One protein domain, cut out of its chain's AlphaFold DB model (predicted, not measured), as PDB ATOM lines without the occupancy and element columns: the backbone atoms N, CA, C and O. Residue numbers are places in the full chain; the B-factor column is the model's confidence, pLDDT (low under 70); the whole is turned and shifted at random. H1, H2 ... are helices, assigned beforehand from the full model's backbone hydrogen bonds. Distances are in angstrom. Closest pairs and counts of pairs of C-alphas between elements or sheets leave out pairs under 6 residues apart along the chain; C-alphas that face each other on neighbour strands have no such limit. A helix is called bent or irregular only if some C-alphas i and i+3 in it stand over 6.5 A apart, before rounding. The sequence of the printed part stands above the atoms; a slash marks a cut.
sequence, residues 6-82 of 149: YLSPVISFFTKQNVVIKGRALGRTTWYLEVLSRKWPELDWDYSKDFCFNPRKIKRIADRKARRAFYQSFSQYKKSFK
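Overview. This is residues 6 to 82 of the 149 residues of an uncharacterized protein of Acinetobacter pittii (UniProt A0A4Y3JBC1). What is the shape? Short helices H1 and H3 pack along the long helix H4, while H2 is set off at a steep tilt to H1 between two long loops. What makes it up? The printed part has 77 residues with four named helices, H1 H2 H3 H4, and no named strand: all helix, compact, radius of gyration of the C-alphas 12.1 A, spans 33 by 28 by 21 A.

Arrangement. Where is H1? H1, residues 6 to 14, touches H4, residues 64 to 80, opposite ways at a shallow tilt of 19 degrees; their closest C-alphas, Tyr 6 and Ser 73, are 4.9 A apart. And H2? H2, residues 27 to 39, is close to H1 but not clearly touching; their closest C-alphas, Ile 11 and Tyr 32, are 7.3 A apart. And H3? H3, residues 55 to 60, forms a hairpin with H4, touching residues 67 to 74 alone; their closest C-alphas, Ile 58 and Arg 67, are 6.1 A apart. Which backbone pairs are formed? Every O i to N i+4 pair is within hydrogen-bond range in H2 and H4, 4 of 5 in H1 and 0 of 2 in H3, where 2 of 3 O i to N i+3 pairs are.

Along the chain. Where are the anchors? C-alpha 6 of H1 is at (198.560, 82.534, -2.411), and C-alpha 80 of H4 at (201.142, 88.071, 3.267). How long are H2 and H4? H2 measures 18.7 A and H4 24.8 A. Which are irregular? H1 is, with C-alphas 6 and 9 7.2 A apart, and H3 only just, with C-alphas 56 and 59 6.9 A apart.

Size, cuts and confidence. Is there a cut? The printed part has no cut; the links H1 to H2 and H2 to H3 are long. Where is confidence low? The pLDDT is under 70 at residues 17 to 29 and 81 to 82.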
ATOM      1  N   TYR A   6     197.937  83.675  -3.067       82.62
ATOM      2  CA  TYR A   6     198.560  82.534  -2.411       82.62
ATOM      3  C   TYR A   6     198.174  81.191  -3.050       82.62
ATOM      4  O   TYR A   6     198.926  80.237  -2.905       82.62
ATOM      5  N   LEU A   7     197.053  81.083  -3.778       84.56
ATOM      6  CA  LEU A   7     196.649  79.848  -4.470       84.56
ATOM      7  C   LEU A   7     197.379  79.623  -5.799       84.56
ATOM      8  O   LEU A   7     197.265  78.542  -6.376       84.56
ATOM      9  N   SER A   8     198.166  80.594  -6.266       84.19
ATOM     10  CA  SER A   8     198.906  80.511  -7.532       84.19
ATOM     11  C   SER A   8     199.725  79.213  -7.708       84.19
ATOM     12  O   SER A   8     199.631  78.594  -8.772       84.19
ATOM     13  N   PRO A   9     200.451  78.696  -6.692       87.94
ATOM     14  CA  PRO A   9     201.176  77.427  -6.809       87.94
ATOM     15  C   PRO A   9     200.264  76.218  -7.056       87.94
ATOM     16  O   PRO A   9     200.626  75.304  -7.789       87.94
ATOM     17  N   VAL A  10     199.072  76.206  -6.455       88.50
ATOM     18  CA  VAL A  10     198.108  75.103  -6.594       88.50
ATOM     19  C   VAL A  10     197.412  75.179  -7.948       88.50
ATOM     20  O   VAL A  10     197.282  74.162  -8.627       88.50
ATOM     21  N   ILE A  11     197.024  76.385  -8.367       83.88
ATOM     22  CA  ILE A  11     196.398  76.623  -9.669       83.88
ATOM     23  C   ILE A  11     197.374  76.252 -10.789       83.88
ATOM     24  O   ILE A  11     197.024  75.454 -11.648       83.88
ATOM     25  N   SER A  12     198.620  76.733 -10.735       83.25
ATOM     26  CA  SER A  12     199.647  76.399 -11.735       83.25
ATOM     27  C   SER A  12     199.976  74.905 -11.790       83.25
ATOM     28  O   SER A  12     200.194  74.364 -12.876       83.25
ATOM     29  N   PHE A  13     199.981  74.221 -10.641       86.88
ATOM     30  CA  PHE A  13     200.131  72.769 -10.587       86.88
ATOM     31  C   PHE A  13     198.943  72.049 -11.242       86.88
ATOM     32  O   PHE A  13     199.141  71.111 -12.012       86.88
ATOM     33  N   PHE A  14     197.716  72.499 -10.965       83.75
ATOM     34  CA  PHE A  14     196.498  71.923 -11.529       83.75
ATOM     35  C   PHE A  14     196.399  72.135 -13.044       83.75
ATOM     36  O   PHE A  14     196.105  71.187 -13.771       83.75
ATOM     37  N   THR A  15     196.697  73.341 -13.531       79.31
ATOM     38  CA  THR A  15     196.606  73.692 -14.955       79.31
ATOM     39  C   THR A  15     197.831  73.267 -15.772       79.31
ATOM     40  O   THR A  15     197.897  73.539 -16.969       79.31
ATOM     41  N   LYS A  16     198.804  72.581 -15.148       77.38
ATOM     42  CA  LYS A  16     200.072  72.160 -15.770       77.38
ATOM     43  C   LYS A  16     200.759  73.316 -16.518       77.38
ATOM     44  O   LYS A  16     201.234  73.130 -17.630       77.38
ATOM     45  N   GLN A  17     200.787  74.503 -15.905       62.53
ATOM     46  CA  GLN A  17     201.372  75.751 -16.439       62.53
ATOM     47  C   GLN A  17     200.721  76.345 -17.701       62.53
ATOM     48  O   GLN A  17     201.049  77.474 -18.062       62.53
ATOM     49  N   ASN A  18     199.752  75.676 -18.320       55.69
ATOM     50  CA  ASN A  18     198.931  76.299 -19.349       55.69
ATOM     51  C   ASN A  18     197.900  77.197 -18.650       55.69
ATOM     52  O   ASN A  18     197.310  76.786 -17.656       55.69
ATOM     53  N   VAL A  19     197.662  78.407 -19.168       53.62
ATOM     54  CA  VAL A  19     196.661  79.392 -18.691       53.62
ATOM     55  C   VAL A  19     197.150  80.357 -17.590       53.62
ATOM     56  O   VAL A  19     196.805  80.247 -16.415       53.62
ATOM     57  N   VAL A  20     197.849  81.423 -18.005       51.34
ATOM     58  CA  VAL A  20     197.841  82.729 -17.310       51.34
ATOM     59  C   VAL A  20     196.817  83.619 -18.017       51.34
ATOM     60  O   VAL A  20     197.177  84.456 -18.839       51.34
ATOM     61  N   ILE A  21     195.520  83.441 -17.749       49.16
ATOM     62  CA  ILE A  21     194.519  84.377 -18.286       49.16
ATOM     63  C   ILE A  21     194.295  85.485 -17.259       49.16
ATOM     64  O   ILE A  21     193.554  85.337 -16.284       49.16
ATOM     65  N   LYS A  22     194.935  86.624 -17.527       46.09
ATOM     66  CA  LYS A  22     194.599  87.937 -16.968       46.09
ATOM     67  C   LYS A  22     193.147  88.265 -17.354       46.09
ATOM     68  O   LYS A  22     192.845  88.463 -18.521       46.09
ATOM     69  N   GLY A  23     192.218  88.243 -16.401       44.88
ATOM     70  CA  GLY A  23     190.810  88.610 -16.613       44.88
ATOM     71  C   GLY A  23     190.010  88.524 -15.310       44.88
ATOM     72  O   GLY A  23     190.412  87.791 -14.408       44.88
ATOM     73  N   ARG A  24     188.944  89.334 -15.213       48.03
ATOM     74  CA  ARG A  24     188.257  89.806 -13.985       48.03
ATOM     75  C   ARG A  24     188.245  88.808 -12.803       48.03
ATOM     76  O   ARG A  24     187.791  87.673 -12.910       48.03
ATOM     77  N   ALA A  25     188.740  89.290 -11.660       55.62
ATOM     78  CA  ALA A  25     189.372  88.532 -10.575       55.62
ATOM     79  C   ALA A  25     188.459  87.729  -9.618       55.62
ATOM     80  O   ALA A  25     188.984  87.010  -8.770       55.62
ATOM     81  N   LEU A  26     187.130  87.840  -9.720       54.12
ATOM     82  CA  LEU A  26     186.205  87.294  -8.709       54.12
ATOM     83  C   LEU A  26     185.506  85.985  -9.122       54.12
ATOM     84  O   LEU A  26     185.292  85.131  -8.276       54.12
ATOM     85  N   GLY A  27     185.194  85.788 -10.410       59.62
ATOM     86  CA  GLY A  27     184.473  84.585 -10.873       59.62
ATOM     87  C   GLY A  27     185.365  83.373 -11.174       59.62
ATOM     88  O   GLY A  27     184.948  82.229 -11.047       59.62
ATOM     89  N   ARG A  28     186.626  83.592 -11.566       65.88
ATOM     90  CA  ARG A  28     187.566  82.480 -11.813       65.88
ATOM     91  C   ARG A  28     188.060  81.853 -10.525       65.88
ATOM     92  O   ARG A  28     188.336  80.663 -10.477       65.88
ATOM     93  N   THR A  29     188.224  82.669  -9.498       65.81
ATOM     94  CA  THR A  29     188.730  82.250  -8.200       65.81
ATOM     95  C   THR A  29     187.751  81.331  -7.487       65.81
ATOM     96  O   THR A  29     188.176  80.287  -7.002       65.81
ATOM     97  N   THR A  30     186.457  81.654  -7.511       72.31
ATOM     98  CA  THR A  30     185.390  80.764  -7.034       72.31
ATOM     99  C   THR A  30     185.341  79.463  -7.833       72.31
ATOM    100  O   THR A  30     185.329  78.394  -7.232       72.31
ATOM    101  N   TRP A  31     185.448  79.526  -9.167       78.94
ATOM    102  CA  TRP A  31     185.496  78.322 -10.008       78.94
ATOM    103  C   TRP A  31     186.696  77.418  -9.689       78.94
ATOM    104  O   TRP A  31     186.532  76.218  -9.481       78.94
ATOM    105  N   TYR A  32     187.910  77.975  -9.587       78.38
ATOM    106  CA  TYR A  32     189.090  77.192  -9.206       78.38
ATOM    107  C   TYR A  32     188.922  76.582  -7.818       78.38
ATOM    108  O   TYR A  32     189.251  75.420  -7.625       78.38
ATOM    109  N   LEU A  33     188.402  77.340  -6.858       81.12
ATOM    110  CA  LEU A  33     188.140  76.853  -5.508       81.12
ATOM    111  C   LEU A  33     187.141  75.687  -5.483       81.12
ATOM    112  O   LEU A  33     187.333  74.743  -4.719       81.12
ATOM    113  N   GLU A  34     186.118  75.721  -6.331       84.19
ATOM    114  CA  GLU A  34     185.152  74.633  -6.480       84.19
ATOM    115  C   GLU A  34     185.763  73.404  -7.174       84.19
ATOM    116  O   GLU A  34     185.572  72.266  -6.751       84.19
ATOM    117  N   VAL A  35     186.573  73.604  -8.213       86.62
ATOM    118  CA  VAL A  35     187.265  72.501  -8.898       86.62
ATOM    119  C   VAL A  35     188.303  71.840  -7.982       86.62
ATOM    120  O   VAL A  35     188.420  70.613  -7.942       86.62
ATOM    121  N   LEU A  36     189.051  72.644  -7.224       86.25
ATOM    122  CA  LEU A  36     190.043  72.164  -6.265       86.25
ATOM    123  C   LEU A  36     189.383  71.421  -5.098       86.25
ATOM    124  O   LEU A  36     189.936  70.408  -4.664       86.25
ATOM    125  N   SER A  37     188.214  71.871  -4.628       87.75
ATOM    126  CA  SER A  37     187.484  71.181  -3.559       87.75
ATOM    127  C   SER A  37     186.937  69.830  -4.002       87.75
ATOM    128  O   SER A  37     187.070  68.856  -3.262       87.75
ATOM    129  N   ARG A  38     186.438  69.729  -5.238       88.44
ATOM    130  CA  ARG A  38     186.014  68.452  -5.833       88.44
ATOM    131  C   ARG A  38     187.178  67.477  -6.015       88.44
ATOM    132  O   ARG A  38     187.017  66.285  -5.781       88.44
ATOM    133  N   LYS A  39     188.352  67.966  -6.429       88.12
ATOM    134  CA  LYS A  39     189.531  67.115  -6.664       88.12
ATOM    135  C   LYS A  39     190.208  66.656  -5.374       88.12
ATOM    136  O   LYS A  39     190.728  65.545  -5.322       88.12
ATOM    137  N   TRP A  40     190.227  67.511  -4.356       89.50
ATOM    138  CA  TRP A  40     190.854  67.219  -3.072       89.50
ATOM    139  C   TRP A  40     189.894  67.488  -1.909       89.50
ATOM    140  O   TRP A  40     190.116  68.430  -1.141       89.50
ATOM    141  N   PRO A  41     188.856  66.653  -1.732       89.50
ATOM    142  CA  PRO A  41     187.875  66.831  -0.660       89.50
ATOM    143  C   PRO A  41     188.486  66.632   0.736       89.50
ATOM    144  O   PRO A  41     188.012  67.191   1.719       89.50
ATOM    145  N   GLU A  42     189.598  65.897   0.828       89.69
ATOM    146  CA  GLU A  42     190.296  65.570   2.078       89.69
ATOM    147  C   GLU A  42     190.801  66.784   2.874       89.69
ATOM    148  O   GLU A  42     191.150  66.651   4.049       89.69
ATOM    149  N   LEU A  43     190.912  67.945   2.225       87.25
ATOM    150  CA  LEU A  43     191.529  69.158   2.759       87.25
ATOM    151  C   LEU A  43     190.597  70.003   3.645       87.25
ATOM    152  O   LEU A  43     191.087  70.970   4.230       87.25
ATOM    153  N   ASP A  44     189.319  69.618   3.791       87.62
ATOM    154  CA  ASP A  44     188.242  70.405   4.421       87.62
ATOM    155  C   ASP A  44     188.260  71.859   3.950       87.62
ATOM    156  O   ASP A  44     188.856  72.742   4.579       87.62
ATOM    157  N   TRP A  45     187.619  72.092   2.813       87.56
ATOM    158  CA  TRP A  45     187.509  73.423   2.242       87.56
ATOM    159  C   TRP A  45     186.456  74.235   2.989       87.56
ATOM    160  O   TRP A  45     185.348  73.763   3.219       87.56
ATOM    161  N   ASP A  46     186.814  75.460   3.355       86.81
ATOM    162  CA  ASP A  46     185.913  76.404   4.004       86.81
ATOM    163  C   ASP A  46     186.085  77.778   3.364       86.81
ATOM    164  O   ASP A  46     187.124  78.428   3.502       86.81
ATOM    165  N   TYR A  47     185.060  78.198   2.629       79.88
ATOM    166  CA  TYR A  47     185.069  79.436   1.856       79.88
ATOM    167  C   TYR A  47     184.825  80.683   2.706       79.88
ATOM    168  O   TYR A  47     185.078  81.788   2.235       79.88
ATOM    169  N   SER A  48     184.351  80.516   3.945       80.81
ATOM    170  CA  SER A  48     184.100  81.634   4.862       80.81
ATOM    171  C   SER A  48     185.377  82.154   5.531       80.81
ATOM    172  O   SER A  48     185.403  83.276   6.031       80.81
ATOM    173  N   LYS A  49     186.448  81.350   5.538       82.00
ATOM    174  CA  LYS A  49     187.723  81.669   6.192       82.00
ATOM    175  C   LYS A  49     188.668  82.438   5.272       82.00
ATOM    176  O   LYS A  49     188.725  82.185   4.071       82.00
ATOM    177  N   ASP A  50     189.536  83.250   5.881       80.25
ATOM    178  CA  ASP A  50     190.635  83.953   5.194       80.25
ATOM    179  C   ASP A  50     191.567  83.010   4.411       80.25
ATOM    180  O   ASP A  50     192.154  83.388   3.397       80.25
ATOM    181  N   PHE A  51     191.715  81.767   4.883       85.56
ATOM    182  CA  PHE A  51     192.446  80.702   4.203       85.56
ATOM    183  C   PHE A  51     191.524  79.517   3.923       85.56
ATOM    184  O   PHE A  51     191.026  78.877   4.847       85.56
ATOM    185  N   CYS A  52     191.351  79.197   2.641       83.19
ATOM    186  CA  CYS A  52     190.255  78.344   2.173       83.19
ATOM    187  C   CYS A  52     190.348  76.843   2.505       83.19
ATOM    188  O   CYS A  52     189.434  76.108   2.145       83.19
ATOM    189  N   PHE A  53     191.432  76.344   3.107       89.06
ATOM    190  CA  PHE A  53     191.577  74.912   3.411       89.06
ATOM    191  C   PHE A  53     192.398  74.663   4.675       89.06
ATOM    192  O   PHE A  53     193.227  75.483   5.071       89.06
ATOM    193  N   ASN A  54     192.230  73.501   5.308       90.06
ATOM    194  CA  ASN A  54     192.956  73.180   6.533       90.06
ATOM    195  C   ASN A  54     194.391  72.683   6.239       90.06
ATOM    196  O   ASN A  54     194.576  71.563   5.749       90.06
ATOM    197  N   PRO A  55     195.449  73.432   6.616       89.50
ATOM    198  CA  PRO A  55     196.825  73.046   6.308       89.50
ATOM    199  C   PRO A  55     197.273  71.764   7.030       89.50
ATOM    200  O   PRO A  55     198.184  71.076   6.566       89.50
ATOM    201  N   ARG A  56     196.631  71.393   8.148       91.81
ATOM    202  CA  ARG A  56     196.951  70.156   8.886       91.81
ATOM    203  C   ARG A  56     196.576  68.899   8.098       91.81
ATOM    204  O   ARG A  56     197.164  67.840   8.326       91.81
ATOM    205  N   LYS A  57     195.616  69.016   7.175       92.88
ATOM    206  CA  LYS A  57     195.115  67.911   6.353       92.88
ATOM    207  C   LYS A  57     195.910  67.703   5.060       92.88
ATOM    208  O   LYS A  57     195.778  66.644   4.462       92.88
ATOM    209  N   ILE A  58     196.840  68.602   4.699       92.56
ATOM    210  CA  ILE A  58     197.710  68.465   3.504       92.56
ATOM    211  C   ILE A  58     198.447  67.116   3.480       92.56
ATOM    212  O   ILE A  58     198.655  66.543   2.416       92.56
ATOM    213  N   LYS A  59     198.815  66.571   4.648       92.31
ATOM    214  CA  LYS A  59     199.514  65.278   4.749       92.31
ATOM    215  C   LYS A  59     198.712  64.076   4.228       92.31
ATOM    216  O   LYS A  59     199.329  63.054   3.962       92.31
ATOM    217  N   ARG A  60     197.382  64.197   4.116       93.06
ATOM    218  CA  ARG A  60     196.482  63.129   3.644       93.06
ATOM    219  C   ARG A  60     196.569  62.918   2.131       93.06
ATOM    220  O   ARG A  60     196.453  61.791   1.675       93.06
ATOM    221  N   ILE A  61     196.921  63.970   1.391       91.12
ATOM    222  CA  ILE A  61     197.057  63.930  -0.063       91.12
ATOM    223  C   ILE A  61     198.174  62.951  -0.452       91.12
ATOM    224  O   ILE A  61     199.350  63.187  -0.148       91.12
ATOM    225  N   ALA A  62     197.829  61.893  -1.186       90.38
ATOM    226  CA  ALA A  62     198.795  60.895  -1.650       90.38
ATOM    227  C   ALA A  62     199.904  61.531  -2.516       90.38
ATOM    228  O   ALA A  62     201.106  61.368  -2.256       90.38
ATOM    229  N   ASP A  63     199.504  62.363  -3.483       92.56
ATOM    230  CA  ASP A  63     200.398  63.001  -4.448       92.56
ATOM    231  C   ASP A  63     201.426  63.941  -3.799       92.56
ATOM    232  O   ASP A  63     201.119  65.041  -3.326       92.56
ATOM    233  N   ARG A  64     202.708  63.558  -3.868       92.31
ATOM    234  CA  ARG A  64     203.828  64.363  -3.344       92.31
ATOM    235  C   ARG A  64     203.932  65.737  -4.013       92.31
ATOM    236  O   ARG A  64     204.214  66.729  -3.340       92.31
ATOM    237  N   LYS A  65     203.723  65.808  -5.334       91.88
ATOM    238  CA  LYS A  65     203.796  67.073  -6.088       91.88
ATOM    239  C   LYS A  65     202.656  68.017  -5.696       91.88
ATOM    240  O   LYS A  65     202.915  69.193  -5.451       91.88
ATOM    241  N   ALA A  66     201.442  67.483  -5.533       91.12
ATOM    242  CA  ALA A  66     200.293  68.243  -5.052       91.12
ATOM    243  C   ALA A  66     200.545  68.779  -3.636       91.12
ATOM    244  O   ALA A  66     200.431  69.983  -3.408       91.12
ATOM    245  N   ARG A  67     201.012  67.927  -2.709       93.75
ATOM    246  CA  ARG A  67     201.398  68.356  -1.350       93.75
ATOM    247  C   ARG A  67     202.379  69.521  -1.362       93.75
ATOM    248  O   ARG A  67     202.182  70.493  -0.636       93.75
ATOM    249  N   ARG A  68     203.416  69.461  -2.204       94.38
ATOM    250  CA  ARG A  68     204.399  70.549  -2.334       94.38
ATOM    251  C   ARG A  68     203.740  71.867  -2.755       94.38
ATOM    252  O   ARG A  68     204.065  72.897  -2.170       94.38
ATOM    253  N   ALA A  69     202.811  71.833  -3.710       92.75
ATOM    254  CA  ALA A  69     202.074  73.019  -4.147       92.75
ATOM    255  C   ALA A  69     201.205  73.605  -3.019       92.75
ATOM    256  O   ALA A  69     201.231  74.814  -2.791       92.75
ATOM    257  N   PHE A  70     200.517  72.755  -2.247       93.12
ATOM    258  CA  PHE A  70     199.729  73.184  -1.084       93.12
ATOM    259  C   PHE A  70     200.590  73.759   0.053       93.12
ATOM    260  O   PHE A  70     200.214  74.737   0.701       93.12
ATOM    261  N   TYR A  71     201.784  73.214   0.291       94.44
ATOM    262  CA  TYR A  71     202.716  73.814   1.253       94.44
ATOM    263  C   TYR A  71     203.260  75.162   0.770       94.44
ATOM    264  O   TYR A  71     203.431  76.086   1.570       94.44
ATOM    265  N   GLN A  72     203.519  75.301  -0.532       92.75
ATOM    266  CA  GLN A  72     203.945  76.570  -1.119       92.75
ATOM    267  C   GLN A  72     202.853  77.636  -1.013       92.75
ATOM    268  O   GLN A  72     203.164  78.759  -0.612       92.75
ATOM    269  N   SER A  73     201.594  77.290  -1.296       91.06
ATOM    270  CA  SER A  73     200.475  78.224  -1.142       91.06
ATOM    271  C   SER A  73     200.298  78.661   0.311       91.06
ATOM    272  O   SER A  73     200.190  79.855   0.587       91.06
ATOM    273  N   PHE A  74     200.401  77.734   1.268       91.69
ATOM    274  CA  PHE A  74     200.364  78.068   2.695       91.69
ATOM    275  C   PHE A  74     201.528  78.977   3.135       91.69
ATOM    276  O   PHE A  74     201.345  79.905   3.925       91.69
ATOM    277  N   SER A  75     202.732  78.758   2.600       90.25
ATOM    278  CA  SER A  75     203.891  79.629   2.846       90.25
ATOM    279  C   SER A  75     203.673  81.042   2.294       90.25
ATOM    280  O   SER A  75     203.977  82.025   2.974       90.25
ATOM    281  N   GLN A  76     203.105  81.165   1.091       88.12
ATOM    282  CA  GLN A  76     202.755  82.460   0.496       88.12
ATOM    283  C   GLN A  76     201.680  83.189   1.303       88.12
ATOM    284  O   GLN A  76     201.835  84.383   1.565       88.12
ATOM    285  N   TYR A  77     200.655  82.466   1.762       88.12
ATOM    286  CA  TYR A  77     199.644  82.999   2.669       88.12
ATOM    287  C   TYR A  77     200.306  83.584   3.922       88.12
ATOM    288  O   TYR A  77     200.190  84.781   4.160       88.12
ATOM    289  N   LYS A  78     201.139  82.819   4.645       86.00
ATOM    290  CA  LYS A  78     201.853  83.328   5.837       86.00
ATOM    291  C   LYS A  78     202.716  84.563   5.567       86.00
ATOM    292  O   LYS A  78     202.812  85.438   6.423       86.00
ATOM    293  N   LYS A  79     203.365  84.641   4.400       81.88
ATOM    294  CA  LYS A  79     204.168  85.815   4.017       81.88
ATOM    295  C   LYS A  79     203.313  87.070   3.847       81.88
ATOM    296  O   LYS A  79     203.821  88.155   4.110       81.88
ATOM    297  N   SER A  80     202.049  86.932   3.443       74.56
ATOM    298  CA  SER A  80     201.142  88.071   3.267       74.56
ATOM    299  C   SER A  80     200.739  88.745   4.585       74.56
ATOM    300  O   SER A  80     200.554  89.957   4.588       74.56
ATOM    301  N   PHE A  81     200.711  88.004   5.702       69.56
ATOM    302  CA  PHE A  81     200.395  88.539   7.039       69.56
ATOM    303  C   PHE A  81     201.572  89.211   7.738       69.56
ATOM    304  O   PHE A  81     201.378  89.872   8.756       69.56
ATOM    305  N   LYS A  82     202.808  89.035   7.253       68.38
ATOM    306  CA  LYS A  82     203.953  89.671   7.908       68.38
ATOM    307  C   LYS A  82     203.827  91.188   7.739       68.38
ATOM    308  O   LYS A  82     203.700  91.631   6.592       68.38
TER     309      LYS A  82